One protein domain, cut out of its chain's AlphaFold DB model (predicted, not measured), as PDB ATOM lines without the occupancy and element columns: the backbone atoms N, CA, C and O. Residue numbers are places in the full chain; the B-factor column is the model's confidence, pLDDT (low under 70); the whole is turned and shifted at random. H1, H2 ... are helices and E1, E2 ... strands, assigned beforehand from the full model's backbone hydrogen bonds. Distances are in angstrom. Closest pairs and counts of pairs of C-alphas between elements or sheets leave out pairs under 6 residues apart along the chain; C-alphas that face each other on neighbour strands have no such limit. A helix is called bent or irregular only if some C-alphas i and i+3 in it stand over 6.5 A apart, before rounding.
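AT A GLANCE: This is residues 175 to 278 of the 499 residues of the protein "Hypothetical protein" of Timema shepardi (UniProt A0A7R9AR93). A small sheet of four short strands, E1, E4, E2 and E3, makes the core, with the long helix H6 laid along E2 over one face and H4 packed on the opposite face. Short helices surround this core: H5 folds back into H6 as a helical hairpin, H2 packs on H6, H3 packs on the edge strand E3, and H1 lies farther out. The 104 printed residues hold six named helices and four named strands, in the order E1 H1 E2 E3 H2 H3 H4 E4 H5 H6; the sheet runs E1 E4 E2 E3 and is mixed, and the class is mixed, helices and strands. The whole is compact and rounded, with a radius of gyration of the C-alphas of 12.6 A and spans of 37 by 31 by 23 A.

HOW THE PARTS SIT: In the sheet, E1, residues 178 to 180, is the parallel neighbour of E4, residues 245 to 247, at 22 degrees, with N 246 and O 178 2.8 A apart, within hydrogen-bond range. E2, residues 198 to 201, and E3, residues 206 to 208, form an antiparallel hairpin at 159 degrees, with N 199 and O 207 2.8 A apart. E4 and E2 meet only at a point, where the C-alphas of Phe 246 and Gly 200, which face each other, are 4.0 A apart. H6, residues 256 to 274, is on the sheet at a height of 9.2 A and lies over E2, along the strands, at 9 degrees on the local plane; their closest C-alphas, of Val 199 and Phe 262, are 5.7 A apart. H4, residues 233 to 240, is on the opposite face, 7.0 A over the sheet, and only just over none of the strands, with 2 of its C-alphas falling on E1. H5, residues 248 to 253, stands at the sheet's level, 3.2 A. It touches H6, with residues 258 to 262 of H6 alone, at a shallow tilt of 21 degrees, opposite ways; the closest C-alphas are those of Phe 251 and Arg 259, 5.8 A. H2, residues 209 to 213, only grazes the sheet and touches H6, closest at the C-alphas of Ala 212 and Val 265, 4.9 A. H3, residues 221 to 225, only grazes the sheet too; H1, residues 192 to 195, is not on it. O i to N i+4 pairs are within range throughout H3, H5 and H6, 2 of 4 in H4 and 0 of 1 in H2, which has 2 of 2 O i to N i+3 pairs; H1 is too short for an i+4 pair.

IN THESE COORDINATES: E1 begins at C-alpha 178, (402.068, 366.275, 264.547). E2 spans 7.9 A, H4 10.2 A and H6 27.2 A, ending at C-alpha 274, (401.119, 370.189, 279.238). H2 is only just irregular, with C-alphas 210 and 213 6.51 A apart.

THE WHOLE: The C-alphas of Asp 191 and Leu 278, the two farthest apart, are 37.7 A apart. The printed part has no cut, and the link from E1 to H1, 11 residues, is long. Residue 191 and residues 215 to 217 have pLDDT under 70.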
ATOM      1  N   SER A 175     407.070 366.620 274.630       82.75
ATOM      2  CA  SER A 175     406.097 365.925 273.778       82.75
ATOM      3  C   SER A 175     405.900 366.634 272.436       82.75
ATOM      4  O   SER A 175     405.405 367.765 272.417       82.75
ATOM      5  N   VAL A 176     406.229 365.978 271.320       85.88
ATOM      6  CA  VAL A 176     406.083 366.559 269.973       85.88
ATOM      7  C   VAL A 176     404.874 365.972 269.256       85.88
ATOM      8  O   VAL A 176     404.859 364.806 268.876       85.88
ATOM      9  N   HIS A 177     403.858 366.805 269.051       89.38
ATOM     10  CA  HIS A 177     402.623 366.440 268.357       89.38
ATOM     11  C   HIS A 177     402.699 366.839 266.881       89.38
ATOM     12  O   HIS A 177     403.251 367.889 266.554       89.38
ATOM     13  N   VAL A 178     402.120 366.026 265.999       89.88
ATOM     14  CA  VAL A 178     402.068 366.275 264.547       89.88
ATOM     15  C   VAL A 178     400.614 366.255 264.096       89.88
ATOM     16  O   VAL A 178     399.841 365.411 264.537       89.88
ATOM     17  N   ILE A 179     400.235 367.179 263.215       91.81
ATOM     18  CA  ILE A 179     398.928 367.198 262.546       91.81
ATOM     19  C   ILE A 179     399.211 367.076 261.052       91.81
ATOM     20  O   ILE A 179     399.882 367.941 260.495       91.81
ATOM     21  N   GLY A 180     398.726 366.019 260.405       88.31
ATOM     22  CA  GLY A 180     399.050 365.764 259.003       88.31
ATOM     23  C   GLY A 180     398.243 364.624 258.386       88.31
ATOM     24  O   GLY A 180     397.516 363.927 259.106       88.31
ATOM     25  N   PRO A 181     398.326 364.456 257.055       89.12
ATOM     26  CA  PRO A 181     397.741 363.309 256.384       89.12
ATOM     27  C   PRO A 181     398.460 362.021 256.812       89.12
ATOM     28  O   PRO A 181     399.657 362.034 257.091       89.12
ATOM     29  N   VAL A 182     397.729 360.908 256.868       90.00
ATOM     30  CA  VAL A 182     398.300 359.582 257.168       90.00
ATOM     31  C   VAL A 182     397.930 358.579 256.081       90.00
ATOM     32  O   VAL A 182     396.771 358.171 255.987       90.00
ATOM     33  N   ASP A 183     398.922 358.170 255.297       87.94
ATOM     34  CA  ASP A 183     398.780 357.186 254.224       87.94
ATOM     35  C   ASP A 183     398.417 355.783 254.749       87.94
ATOM     36  O   ASP A 183     398.928 355.316 255.772       87.94
ATOM     37  N   ASP A 184     397.563 355.081 253.997       88.12
ATOM     38  CA  ASP A 184     397.161 353.684 254.230       88.12
ATOM     39  C   ASP A 184     396.607 353.359 255.632       88.12
ATOM     40  O   ASP A 184     396.644 352.206 256.063       88.12
ATOM     41  N   LEU A 185     396.047 354.352 256.333       91.25
ATOM     42  CA  LEU A 185     395.455 354.175 257.661       91.25
ATOM     43  C   LEU A 185     394.308 353.144 257.641       91.25
ATOM     44  O   LEU A 185     393.246 353.395 257.070       91.25
ATOM     45  N   LYS A 186     394.510 351.989 258.282       90.50
ATOM     46  CA  LYS A 186     393.587 350.839 258.302       90.50
ATOM     47  C   LYS A 186     393.528 350.217 259.702       90.50
ATOM     48  O   LYS A 186     394.517 350.210 260.434       90.50
ATOM     49  N   LEU A 187     392.371 349.665 260.070       89.12
ATOM     50  CA  LEU A 187     392.198 348.859 261.285       89.12
ATOM     51  C   LEU A 187     392.009 347.390 260.892       89.12
ATOM     52  O   LEU A 187     391.027 347.055 260.230       89.12
ATOM     53  N   THR A 188     392.919 346.506 261.298       82.00
ATOM     54  CA  THR A 188     392.842 345.078 260.961       82.00
ATOM     55  C   THR A 188     391.577 344.461 261.567       82.00
ATOM     56  O   THR A 188     391.384 344.495 262.783       82.00
ATOM     57  N   GLY A 189     390.692 343.918 260.725       72.38
ATOM     58  CA  GLY A 189     389.457 343.253 261.162       72.38
ATOM     59  C   GLY A 189     388.352 344.167 261.716       72.38
ATOM     60  O   GLY A 189     387.467 343.668 262.407       72.38
ATOM     61  N   LYS A 190     388.375 345.486 261.454       71.94
ATOM     62  CA  LYS A 190     387.302 346.420 261.866       71.94
ATOM     63  C   LYS A 190     386.831 347.318 260.718       71.94
ATOM     64  O   LYS A 190     387.569 347.589 259.777       71.94
ATOM     65  N   ASP A 191     385.598 347.811 260.830       69.12
ATOM     66  CA  ASP A 191     384.936 348.625 259.807       69.12
ATOM     67  C   ASP A 191     385.718 349.883 259.394       69.12
ATOM     68  O   ASP A 191     386.078 350.722 260.227       69.12
ATOM     69  N   ASN A 192     385.777 350.140 258.082       77.38
ATOM     70  CA  ASN A 192     386.245 351.412 257.503       77.38
ATOM     71  C   ASN A 192     385.489 352.650 258.043       77.38
ATOM     72  O   ASN A 192     386.000 353.770 257.998       77.38
ATOM     73  N   LYS A 193     384.277 352.466 258.592       82.62
ATOM     74  CA  LYS A 193     383.509 353.525 259.271       82.62
ATOM     75  C   LYS A 193     384.181 354.015 260.558       82.62
ATOM     76  O   LYS A 193     384.048 355.193 260.875       82.62
ATOM     77  N   LEU A 194     384.880 353.141 261.287       85.62
ATOM     78  CA  LEU A 194     385.606 353.502 262.510       85.62
ATOM     79  C   LEU A 194     386.923 354.211 262.191       85.62
ATOM     80  O   LEU A 194     387.280 355.151 262.895       85.62
ATOM     81  N   VAL A 195     387.594 353.840 261.093       89.81
ATOM     82  CA  VAL A 195     388.823 354.508 260.625       89.81
ATOM     83  C   VAL A 195     388.591 356.010 260.421       89.81
ATOM     84  O   VAL A 195     389.361 356.819 260.930       89.81
ATOM     85  N   LYS A 196     387.472 356.397 259.789       91.06
ATOM     86  CA  LYS A 196     387.067 357.808 259.600       91.06
ATOM     87  C   LYS A 196     386.701 358.545 260.902       91.06
ATOM     88  O   LYS A 196     386.550 359.762 260.894       91.06
ATOM     89  N   GLN A 197     386.535 357.830 262.020       92.00
ATOM     90  CA  GLN A 197     386.279 358.406 263.348       92.00
ATOM     91  C   GLN A 197     387.550 358.537 264.202       92.00
ATOM     92  O   GLN A 197     387.466 359.047 265.320       92.00
ATOM     93  N   ILE A 198     388.714 358.096 263.707       93.75
ATOM     94  CA  ILE A 198     390.000 358.291 264.384       93.75
ATOM     95  C   ILE A 198     390.370 359.777 264.337       93.75
ATOM     96  O   ILE A 198     390.412 360.388 263.271       93.75
ATOM     97  N   VAL A 199     390.660 360.352 265.499       94.69
ATOM     98  CA  VAL A 199     391.204 361.709 265.647       94.69
ATOM     99  C   VAL A 199     392.726 361.688 265.550       94.69
ATOM    100  O   VAL A 199     393.333 362.551 264.921       94.69
ATOM    101  N   GLY A 200     393.351 360.690 266.169       93.50
ATOM    102  CA  GLY A 200     394.799 360.561 266.228       93.50
ATOM    103  C   GLY A 200     395.239 359.313 266.977       93.50
ATOM    104  O   GLY A 200     394.409 358.540 267.451       93.50
ATOM    105  N   PHE A 201     396.545 359.121 267.096       93.19
ATOM    106  CA  PHE A 201     397.155 358.006 267.813       93.19
ATOM    107  C   PHE A 201     398.547 358.383 268.329       93.19
ATOM    108  O   PHE A 201     399.209 359.261 267.778       93.19
ATOM    109  N   ASP A 202     398.983 357.729 269.398       90.75
ATOM    110  CA  ASP A 202     400.345 357.826 269.930       90.75
ATOM    111  C   ASP A 202     400.991 356.429 270.016       90.75
ATOM    112  O   ASP A 202     400.565 355.494 269.329       90.75
ATOM    113  N   GLY A 203     402.066 356.274 270.793       86.44
ATOM    114  CA  GLY A 203     402.707 354.969 270.989       86.44
ATOM    115  C   GLY A 203     401.813 353.945 271.704       86.44
ATOM    116  O   GLY A 203     401.963 352.748 271.472       86.44
ATOM    117  N   ASN A 204     400.855 354.403 272.517       87.69
ATOM    118  CA  ASN A 204     400.128 353.579 273.485       87.69
ATOM    119  C   ASN A 204     398.648 353.376 273.115       87.69
ATOM    120  O   ASN A 204     398.080 352.326 273.422       87.69
ATOM    121  N   SER A 205     398.023 354.362 272.461       90.50
ATOM    122  CA  SER A 205     396.569 354.428 272.279       90.50
ATOM    123  C   SER A 205     396.133 355.096 270.970       90.50
ATOM    124  O   SER A 205     396.861 355.880 270.359       90.50
ATOM    125  N   VAL A 206     394.895 354.807 270.555       93.56
ATOM    126  CA  VAL A 206     394.184 355.484 269.455       93.56
ATOM    127  C   VAL A 206     393.016 356.287 270.019       93.56
ATOM    128  O   VAL A 206     392.242 355.781 270.830       93.56
ATOM    129  N   PHE A 207     392.868 357.526 269.562       93.50
ATOM    130  CA  PHE A 207     391.824 358.459 269.976       93.50
ATOM    131  C   PHE A 207     390.751 358.554 268.900       93.50
ATOM    132  O   PHE A 207     391.062 358.734 267.721       93.50
ATOM    133  N   VAL A 208     389.484 358.477 269.295       93.69
ATOM    134  CA  VAL A 208     388.319 358.553 268.404       93.69
ATOM    135  C   VAL A 208     387.390 359.703 268.793       93.69
ATOM    136  O   VAL A 208     387.426 360.201 269.915       93.69
ATOM    137  N   LEU A 209     386.504 360.123 267.884       92.56
ATOM    138  CA  LEU A 209     385.559 361.231 268.118       92.56
ATOM    139  C   LEU A 209     384.693 361.063 269.385       92.56
ATOM    140  O   LEU A 209     384.296 362.056 270.000       92.56
ATOM    141  N   ALA A 210     384.414 359.824 269.800       89.56
ATOM    142  CA  ALA A 210     383.674 359.527 271.028       89.56
ATOM    143  C   ALA A 210     384.419 359.960 272.309       89.56
ATOM    144  O   ALA A 210     383.777 360.310 273.304       89.56
ATOM    145  N   ASP A 211     385.754 360.016 272.274       89.56
ATOM    146  CA  ASP A 211     386.593 360.385 273.420       89.56
ATOM    147  C   ASP A 211     386.465 361.874 273.786       89.56
ATOM    148  O   ASP A 211     386.842 362.269 274.885       89.56
ATOM    149  N   ALA A 212     385.824 362.695 272.940       88.81
ATOM    150  CA  ALA A 212     385.521 364.107 273.206       88.81
ATOM    151  C   ALA A 212     384.697 364.345 274.489       88.81
ATOM    152  O   ALA A 212     384.604 365.477 274.965       88.81
ATOM    153  N   LYS A 213     384.055 363.298 275.029       84.62
ATOM    154  CA  LYS A 213     383.306 363.336 276.294       84.62
ATOM    155  C   LYS A 213     384.107 362.827 277.503       84.62
ATOM    156  O   LYS A 213     383.670 363.048 278.632       84.62
ATOM    157  N   LYS A 214     385.240 362.146 277.299       81.19
ATOM    158  CA  LYS A 214     386.050 361.553 278.374       81.19
ATOM    159  C   LYS A 214     386.969 362.602 278.999       81.19
ATOM    160  O   LYS A 214     387.817 363.186 278.329       81.19
ATOM    161  N   LYS A 215     386.853 362.813 280.311       60.72
ATOM    162  CA  LYS A 215     387.786 363.655 281.077       60.72
ATOM    163  C   LYS A 215     388.986 362.820 281.529       60.72
ATOM    164  O   LYS A 215     388.947 362.262 282.617       60.72
ATOM    165  N   GLY A 216     390.035 362.765 280.712       58.47
ATOM    166  CA  GLY A 216     391.286 362.078 281.073       58.47
ATOM    167  C   GLY A 216     392.150 361.596 279.908       58.47
ATOM    168  O   GLY A 216     393.182 360.988 280.153       58.47
ATOM    169  N   GLY A 217     391.735 361.816 278.653       60.78
ATOM    170  CA  GLY A 217     392.563 361.457 277.501       60.78
ATOM    171  C   GLY A 217     392.785 359.951 277.320       60.78
ATOM    172  O   GLY A 217     393.711 359.571 276.613       60.78
ATOM    173  N   GLU A 218     391.955 359.096 277.927       70.62
ATOM    174  CA  GLU A 218     392.009 357.638 277.766       70.62
ATOM    175  C   GLU A 218     391.547 357.213 276.365       70.62
ATOM    176  O   GLU A 218     390.362 356.953 276.107       70.62
ATOM    177  N   GLY A 219     392.516 357.150 275.453       80.50
ATOM    178  CA  GLY A 219     392.374 356.499 274.156       80.50
ATOM    179  C   GLY A 219     392.358 354.977 274.284       80.50
ATOM    180  O   GLY A 219     392.688 354.404 275.321       80.50
ATOM    181  N   ASN A 220     391.977 354.311 273.202       87.88
ATOM    182  CA  ASN A 220     391.831 352.866 273.154       87.88
ATOM    183  C   ASN A 220     393.162 352.191 272.760       87.88
ATOM    184  O   ASN A 220     393.655 352.367 271.641       87.88
ATOM    185  N   SER A 221     393.729 351.405 273.677       89.62
ATOM    186  CA  SER A 221     394.984 350.662 273.490       89.62
ATOM    187  C   SER A 221     394.822 349.378 272.662       89.62
ATOM    188  O   SER A 221     395.767 348.939 272.010       89.62
ATOM    189  N   GLU A 222     393.626 348.790 272.601       86.62
ATOM    190  CA  GLU A 222     393.334 347.646 271.726       86.62
ATOM    191  C   GLU A 222     393.323 348.070 270.256       86.62
ATOM    192  O   GLU A 222     393.929 347.415 269.409       86.62
ATOM    193  N   LEU A 223     392.692 349.213 269.955       88.69
ATOM    194  CA  LEU A 223     392.714 349.820 268.626       88.69
ATOM    195  C   LEU A 223     394.143 350.144 268.185       88.69
ATOM    196  O   LEU A 223     394.419 350.060 266.994       88.69
ATOM    197  N   ARG A 224     395.069 350.436 269.113       91.12
ATOM    198  CA  ARG A 224     396.480 350.670 268.773       91.12
ATOM    199  C   ARG A 224     397.178 349.419 268.246       91.12
ATOM    200  O   ARG A 224     397.996 349.554 267.340       91.12
ATOM    201  N   LYS A 225     396.835 348.231 268.759       90.19
ATOM    202  CA  LYS A 225     397.404 346.938 268.326       90.19
ATOM    203  C   LYS A 225     396.963 346.534 266.916       90.19
ATOM    204  O   LYS A 225     397.718 345.876 266.214       90.19
ATOM    205  N   VAL A 226     395.756 346.935 266.509       91.62
ATOM    206  CA  VAL A 226     395.199 346.663 265.169       91.62
ATOM    207  C   VAL A 226     395.310 347.854 264.208       91.62
ATOM    208  O   VAL A 226     394.803 347.782 263.093       91.62
ATOM    209  N   LEU A 227     395.945 348.960 264.612       91.19
ATOM    210  CA  LEU A 227     396.163 350.103 263.729       91.19
ATOM    211  C   LEU A 227     397.375 349.858 262.831       91.19
ATOM    212  O   LEU A 227     398.497 349.691 263.312       91.19
ATOM    213  N   THR A 228     397.143 349.919 261.527       90.69
ATOM    214  CA  THR A 228     398.172 349.858 260.488       90.69
ATOM    215  C   THR A 228     398.145 351.145 259.668       90.69
ATOM    216  O   THR A 228     397.095 351.758 259.479       90.69
ATOM    217  N   HIS A 229     399.317 351.589 259.231       90.94
ATOM    218  CA  HIS A 229     399.513 352.732 258.343       90.94
ATOM    219  C   HIS A 229     400.832 352.530 257.587       90.94
ATOM    220  O   HIS A 229     401.667 351.716 258.000       90.94
ATOM    221  N   LYS A 230     401.047 353.273 256.501       88.25
ATOM    222  CA  LYS A 230     402.325 353.271 255.775       88.25
ATOM    223  C   LYS A 230     403.475 353.659 256.726       88.25
ATOM    224  O   LYS A 230     403.301 354.588 257.523       88.25
ATOM    225  N   PRO A 231     404.635 352.977 256.698       82.31
ATOM    226  CA  PRO A 231     405.760 353.336 257.554       82.31
ATOM    227  C   PRO A 231     406.343 354.688 257.122       82.31
ATOM    228  O   PRO A 231     406.955 354.806 256.065       82.31
ATOM    229  N   ASP A 232     406.157 355.698 257.969       80.31
ATOM    230  CA  ASP A 232     406.684 357.051 257.790       80.31
ATOM    231  C   ASP A 232     407.442 357.472 259.070       80.31
ATOM    232  O   ASP A 232     406.848 357.479 260.159       80.31
ATOM    233  N   PRO A 233     408.740 357.827 258.976       77.12
ATOM    234  CA  PRO A 233     409.523 358.325 260.105       77.12
ATOM    235  C   PRO A 233     408.902 359.546 260.809       77.12
ATOM    236  O   PRO A 233     409.040 359.687 262.028       77.12
ATOM    237  N   CYS A 234     408.176 360.402 260.085       79.62
ATOM    238  CA  CYS A 234     407.498 361.575 260.636       79.62
ATOM    239  C   CYS A 234     406.275 361.203 261.492       79.62
ATOM    240  O   CYS A 234     405.968 361.911 262.451       79.62
ATOM    241  N   LEU A 235     405.639 360.052 261.236       83.19
ATOM    242  CA  LEU A 235     404.580 359.500 262.093       83.19
ATOM    243  C   LEU A 235     405.142 358.706 263.279       83.19
ATOM    244  O   LEU A 235     404.488 358.624 264.317       83.19
ATOM    245  N   GLN A 236     406.341 358.126 263.147       81.25
ATOM    246  CA  GLN A 236     407.048 357.450 264.245       81.25
ATOM    247  C   GLN A 236     407.630 358.441 265.267       81.25
ATOM    248  O   GLN A 236     407.727 358.121 266.452       81.25
ATOM    249  N   TYR A 237     408.003 359.651 264.836       82.50
ATOM    250  CA  TYR A 237     408.629 360.646 265.706       82.50
ATOM    251  C   TYR A 237     407.760 361.039 266.925       82.50
ATOM    252  O   TYR A 237     408.273 360.931 268.043       82.50
ATOM    253  N   PRO A 238     406.460 361.396 266.791       83.31
ATOM    254  CA  PRO A 238     405.568 361.626 267.935       83.31
ATOM    255  C   PRO A 238     405.466 360.421 268.874       83.31
ATOM    256  O   PRO A 238     405.618 360.564 270.087       83.31
ATOM    257  N   GLN A 239     405.298 359.220 268.312       82.94
ATOM    258  CA  GLN A 239     405.142 357.975 269.075       82.94
ATOM    259  C   GLN A 239     406.357 357.702 269.974       82.94
ATOM    260  O   GLN A 239     406.204 357.295 271.123       82.94
ATOM    261  N   ASN A 240     407.561 358.004 269.482       82.00
ATOM    262  CA  ASN A 240     408.815 357.843 270.220       82.00
ATOM    263  C   ASN A 240     409.124 358.994 271.197       82.00
ATOM    264  O   ASN A 240     410.093 358.891 271.957       82.00
ATOM    265  N   THR A 241     408.341 360.074 271.178       81.06
ATOM    266  CA  THR A 241     408.574 361.310 271.948       81.06
ATOM    267  C   THR A 241     407.370 361.700 272.811       81.06
ATOM    268  O   THR A 241     407.190 362.868 273.124       81.06
ATOM    269  N   TYR A 242     406.539 360.733 273.225       81.50
ATOM    270  CA  TYR A 242     405.338 360.943 274.058       81.50
ATOM    271  C   TYR A 242     404.290 361.912 273.467       81.50
ATOM    272  O   TYR A 242     403.466 362.477 274.195       81.50
ATOM    273  N   GLY A 243     404.347 362.147 272.157       86.12
ATOM    274  CA  GLY A 243     403.430 363.001 271.417       86.12
ATOM    275  C   GLY A 243     402.370 362.208 270.657       86.12
ATOM    276  O   GLY A 243     402.423 360.984 270.552       86.12
ATOM    277  N   THR A 244     401.394 362.925 270.107       90.38
ATOM    278  CA  THR A 244     400.274 362.353 269.355       90.38
ATOM    279  C   THR A 244     400.323 362.799 267.894       90.38
ATOM    280  O   THR A 244     400.555 363.969 267.585       90.38
ATOM    281  N   THR A 245     400.072 361.854 266.994       93.31
ATOM    282  CA  THR A 245     399.830 362.082 265.568       93.31
ATOM    283  C   THR A 245     398.331 362.274 265.358       93.31
ATOM    284  O   THR A 245     397.551 361.363 265.628       93.31
ATOM    285  N   PHE A 246     397.908 363.439 264.875       94.38
ATOM    286  CA  PHE A 246     396.515 363.765 264.575       94.38
ATOM    287  C   PHE A 246     396.244 363.661 263.069       94.38
ATOM    288  O   PHE A 246     396.944 364.266 262.257       94.38
ATOM    289  N   VAL A 247     395.204 362.908 262.711       94.62
ATOM    290  CA  VAL A 247     394.889 362.516 261.330       94.62
ATOM    291  C   VAL A 247     394.085 363.625 260.652       94.62
ATOM    292  O   VAL A 247     392.874 363.746 260.859       94.62
ATOM    293  N   SER A 248     394.745 364.462 259.848       92.25
ATOM    294  CA  SER A 248     394.113 365.661 259.282       92.25
ATOM    295  C   SER A 248     393.017 365.332 258.262       92.25
ATOM    296  O   SER A 248     391.991 366.017 258.250       92.25
ATOM    297  N   GLN A 249     393.152 364.257 257.469       93.06
ATOM    298  CA  GLN A 249     392.127 363.906 256.478       93.06
ATOM    299  C   GLN A 249     390.775 363.572 257.130       93.06
ATOM    300  O   GLN A 249     389.729 364.003 256.647       93.06
ATOM    301  N   ASN A 250     390.786 362.921 258.298       94.00
ATOM    302  CA  ASN A 250     389.566 362.587 259.035       94.00
ATOM    303  C   ASN A 250     388.851 363.840 259.568       94.00
ATOM    304  O   ASN A 250     387.622 363.877 259.613       94.00
ATOM    305  N   PHE A 251     389.589 364.895 259.931       94.44
ATOM    306  CA  PHE A 251     388.992 366.185 260.293       94.44
ATOM    307  C   PHE A 251     388.315 366.860 259.091       94.44
ATOM    308  O   PHE A 251     387.204 367.388 259.215       94.44
ATOM    309  N   LEU A 252     388.962 366.829 257.923       92.12
ATOM    310  CA  LEU A 252     388.423 367.411 256.694       92.12
ATOM    311  C   LEU A 252     387.160 366.671 256.231       92.12
ATOM    312  O   LEU A 252     386.164 367.319 255.911       92.12
ATOM    313  N   GLU A 253     387.140 365.339 256.288       89.88
ATOM    314  CA  GLU A 253     385.961 364.532 255.946       89.88
ATOM    315  C   GLU A 253     384.825 364.592 256.989       89.88
ATOM    316  O   GLU A 253     383.664 364.319 256.669       89.88
ATOM    317  N   ALA A 254     385.116 364.950 258.244       91.00
ATOM    318  CA  ALA A 254     384.114 364.967 259.305       91.00
ATOM    319  C   ALA A 254     383.025 366.041 259.102       91.00
ATOM    320  O   ALA A 254     383.280 367.187 258.726       91.00
ATOM    321  N   ARG A 255     381.784 365.691 259.472       92.50
ATOM    322  CA  ARG A 255     380.657 366.639 259.591       92.50
ATOM    323  C   ARG A 255     380.935 367.683 260.684       92.50
ATOM    324  O   ARG A 255     381.713 367.431 261.601       92.50
ATOM    325  N   ALA A 256     380.242 368.824 260.655       92.88
ATOM    326  CA  ALA A 256     380.471 369.947 261.579       92.88
ATOM    327  C   ALA A 256     380.461 369.569 263.082       92.88
ATOM    328  O   ALA A 256     381.280 370.071 263.853       92.88
ATOM    329  N   SER A 257     379.582 368.651 263.501       91.62
ATOM    330  CA  SER A 257     379.565 368.104 264.868       91.62
ATOM    331  C   SER A 257     380.808 367.262 265.186       91.62
ATOM    332  O   SER A 257     381.398 367.428 266.254       91.62
ATOM    333  N   GLY A 258     381.243 366.420 264.245       91.94
ATOM    334  CA  GLY A 258     382.471 365.629 264.339       91.94
ATOM    335  C   GLY A 258     383.726 366.502 264.378       91.94
ATOM    336  O   GLY A 258     384.578 366.297 265.231       91.94
ATOM    337  N   ARG A 259     383.811 367.562 263.563       94.94
ATOM    338  CA  ARG A 259     384.924 368.534 263.624       94.94
ATOM    339  C   ARG A 259     385.053 369.186 265.003       94.94
ATOM    340  O   ARG A 259     386.161 369.344 265.508       94.94
ATOM    341  N   LYS A 260     383.929 369.513 265.653       95.00
ATOM    342  CA  LYS A 260     383.934 370.021 267.034       95.00
ATOM    343  C   LYS A 260     384.453 368.973 268.027       95.00
ATOM    344  O   LYS A 260     385.261 369.319 268.882       95.00
ATOM    345  N   GLN A 261     384.031 367.714 267.898       94.31
ATOM    346  CA  GLN A 261     384.518 366.605 268.732       94.31
ATOM    347  C   GLN A 261     386.017 366.336 268.527       94.31
ATOM    348  O   GLN A 261     386.743 366.180 269.503       94.31
ATOM    349  N   PHE A 262     386.498 366.367 267.282       94.69
ATOM    350  CA  PHE A 262     387.916 366.244 266.936       94.69
ATOM    351  C   PHE A 262     388.745 367.310 267.661       94.69
ATOM    352  O   PHE A 262     389.675 366.980 268.390       94.69
ATOM    353  N   LEU A 263     388.358 368.588 267.542       94.75
ATOM    354  CA  LEU A 263     389.042 369.693 268.223       94.75
ATOM    355  C   LEU A 263     388.988 369.568 269.753       94.75
ATOM    356  O   LEU A 263     389.959 369.915 270.420       94.75
ATOM    357  N   GLN A 264     387.897 369.038 270.317       93.44
ATOM    358  CA  GLN A 264     387.821 368.737 271.750       93.44
ATOM    359  C   GLN A 264     388.852 367.674 272.152       93.44
ATOM    360  O   GLN A 264     389.631 367.926 273.069       93.44
ATOM    361  N   VAL A 265     388.932 366.543 271.441       92.88
ATOM    362  CA  VAL A 265     389.930 365.486 271.699       92.88
ATOM    363  C   VAL A 265     391.362 366.013 271.565       92.88
ATOM    364  O   VAL A 265     392.162 365.804 272.474       92.88
ATOM    365  N   VAL A 266     391.672 366.761 270.498       92.88
ATOM    366  CA  VAL A 266     392.982 367.419 270.318       92.88
ATOM    367  C   VAL A 266     393.293 368.329 271.508       92.88
ATOM    368  O   VAL A 266     394.362 368.222 272.105       92.88
ATOM    369  N   SER A 267     392.349 369.189 271.907       91.88
ATOM    370  CA  SER A 267     392.551 370.112 273.031       91.88
ATOM    371  C   SER A 267     392.757 369.394 274.369       91.88
ATOM    372  O   SER A 267     393.575 369.841 275.169       91.88
ATOM    373  N   HIS A 268     392.080 368.261 274.592       89.25
ATOM    374  CA  HIS A 268     392.286 367.428 275.774       89.25
ATOM    375  C   HIS A 268     393.685 366.808 275.777       89.25
ATOM    376  O   HIS A 268     394.402 366.995 276.753       89.25
ATOM    377  N   ARG A 269     394.132 366.184 274.677       88.19
ATOM    378  CA  ARG A 269     395.478 365.581 274.599       88.19
ATOM    379  C   ARG A 269     396.605 366.604 274.749       88.19
ATOM    380  O   ARG A 269     397.577 366.329 275.446       88.19
ATOM    381  N   LEU A 270     396.466 367.796 274.162       88.38
ATOM    382  CA  LEU A 270     397.444 368.877 274.337       88.38
ATOM    383  C   LEU A 270     397.462 369.409 275.782       88.38
ATOM    384  O   LEU A 270     398.535 369.658 276.326       88.38
ATOM    385  N   ALA A 271     396.301 369.544 276.432       88.06
ATOM    386  CA  ALA A 271     396.222 369.950 277.837       88.06
ATOM    387  C   ALA A 271     396.774 368.877 278.796       88.06
ATOM    388  O   ALA A 271     397.495 369.212 279.737       88.06
ATOM    389  N   ASP A 272     396.489 367.596 278.547       82.62
ATOM    390  CA  ASP A 272     397.040 366.476 279.315       82.62
ATOM    391  C   ASP A 272     398.575 366.459 279.192       82.62
ATOM    392  O   ASP A 272     399.270 366.432 280.206       82.62
ATOM    393  N   ALA A 273     399.118 366.606 277.976       82.25
ATOM    394  CA  ALA A 273     400.562 366.656 277.735       82.25
ATOM    395  C   ALA A 273     401.268 367.831 278.445       82.25
ATOM    396  O   ALA A 273     402.368 367.652 278.963       82.25
ATOM    397  N   LEU A 274     400.626 369.007 278.511       82.69
ATOM    398  CA  LEU A 274     401.119 370.189 279.238       82.69
ATOM    399  C   LEU A 274     400.989 370.086 280.768       82.69
ATOM    400  O   LEU A 274     401.619 370.862 281.483       82.69
ATOM    401  N   SER A 275     400.149 369.178 281.268       79.44
ATOM    402  CA  SER A 275     399.899 368.970 282.703       79.44
ATOM    403  C   SER A 275     400.510 367.676 283.246       79.44
ATOM    404  O   SER A 275     400.275 367.325 284.400       79.44
ATOM    405  N   THR A 276     401.296 366.970 282.429       77.94
ATOM    406  CA  THR A 276     401.963 365.735 282.841       77.94
ATOM    407  C   THR A 276     403.166 366.046 283.728       77.94
ATOM    408  O   THR A 276     404.012 366.856 283.354       77.94
ATOM    409  N   GLU A 277     403.275 365.388 284.882       79.25
ATOM    410  CA  GLU A 277     404.433 365.549 285.766       79.25
ATOM    411  C   GLU A 277     405.635 364.764 285.212       79.25
ATOM    412  O   GLU A 277     405.501 363.624 284.753       79.25
ATOM    413  N   LEU A 278     406.816 365.385 285.240       82.38
ATOM    414  CA  LEU A 278     408.080 364.807 284.786       82.38
ATOM    415  C   LEU A 278     409.006 364.597 285.987       82.38
ATOM    416  O   LEU A 278     409.119 365.470 286.849       82.38
TER     417      LEU A 278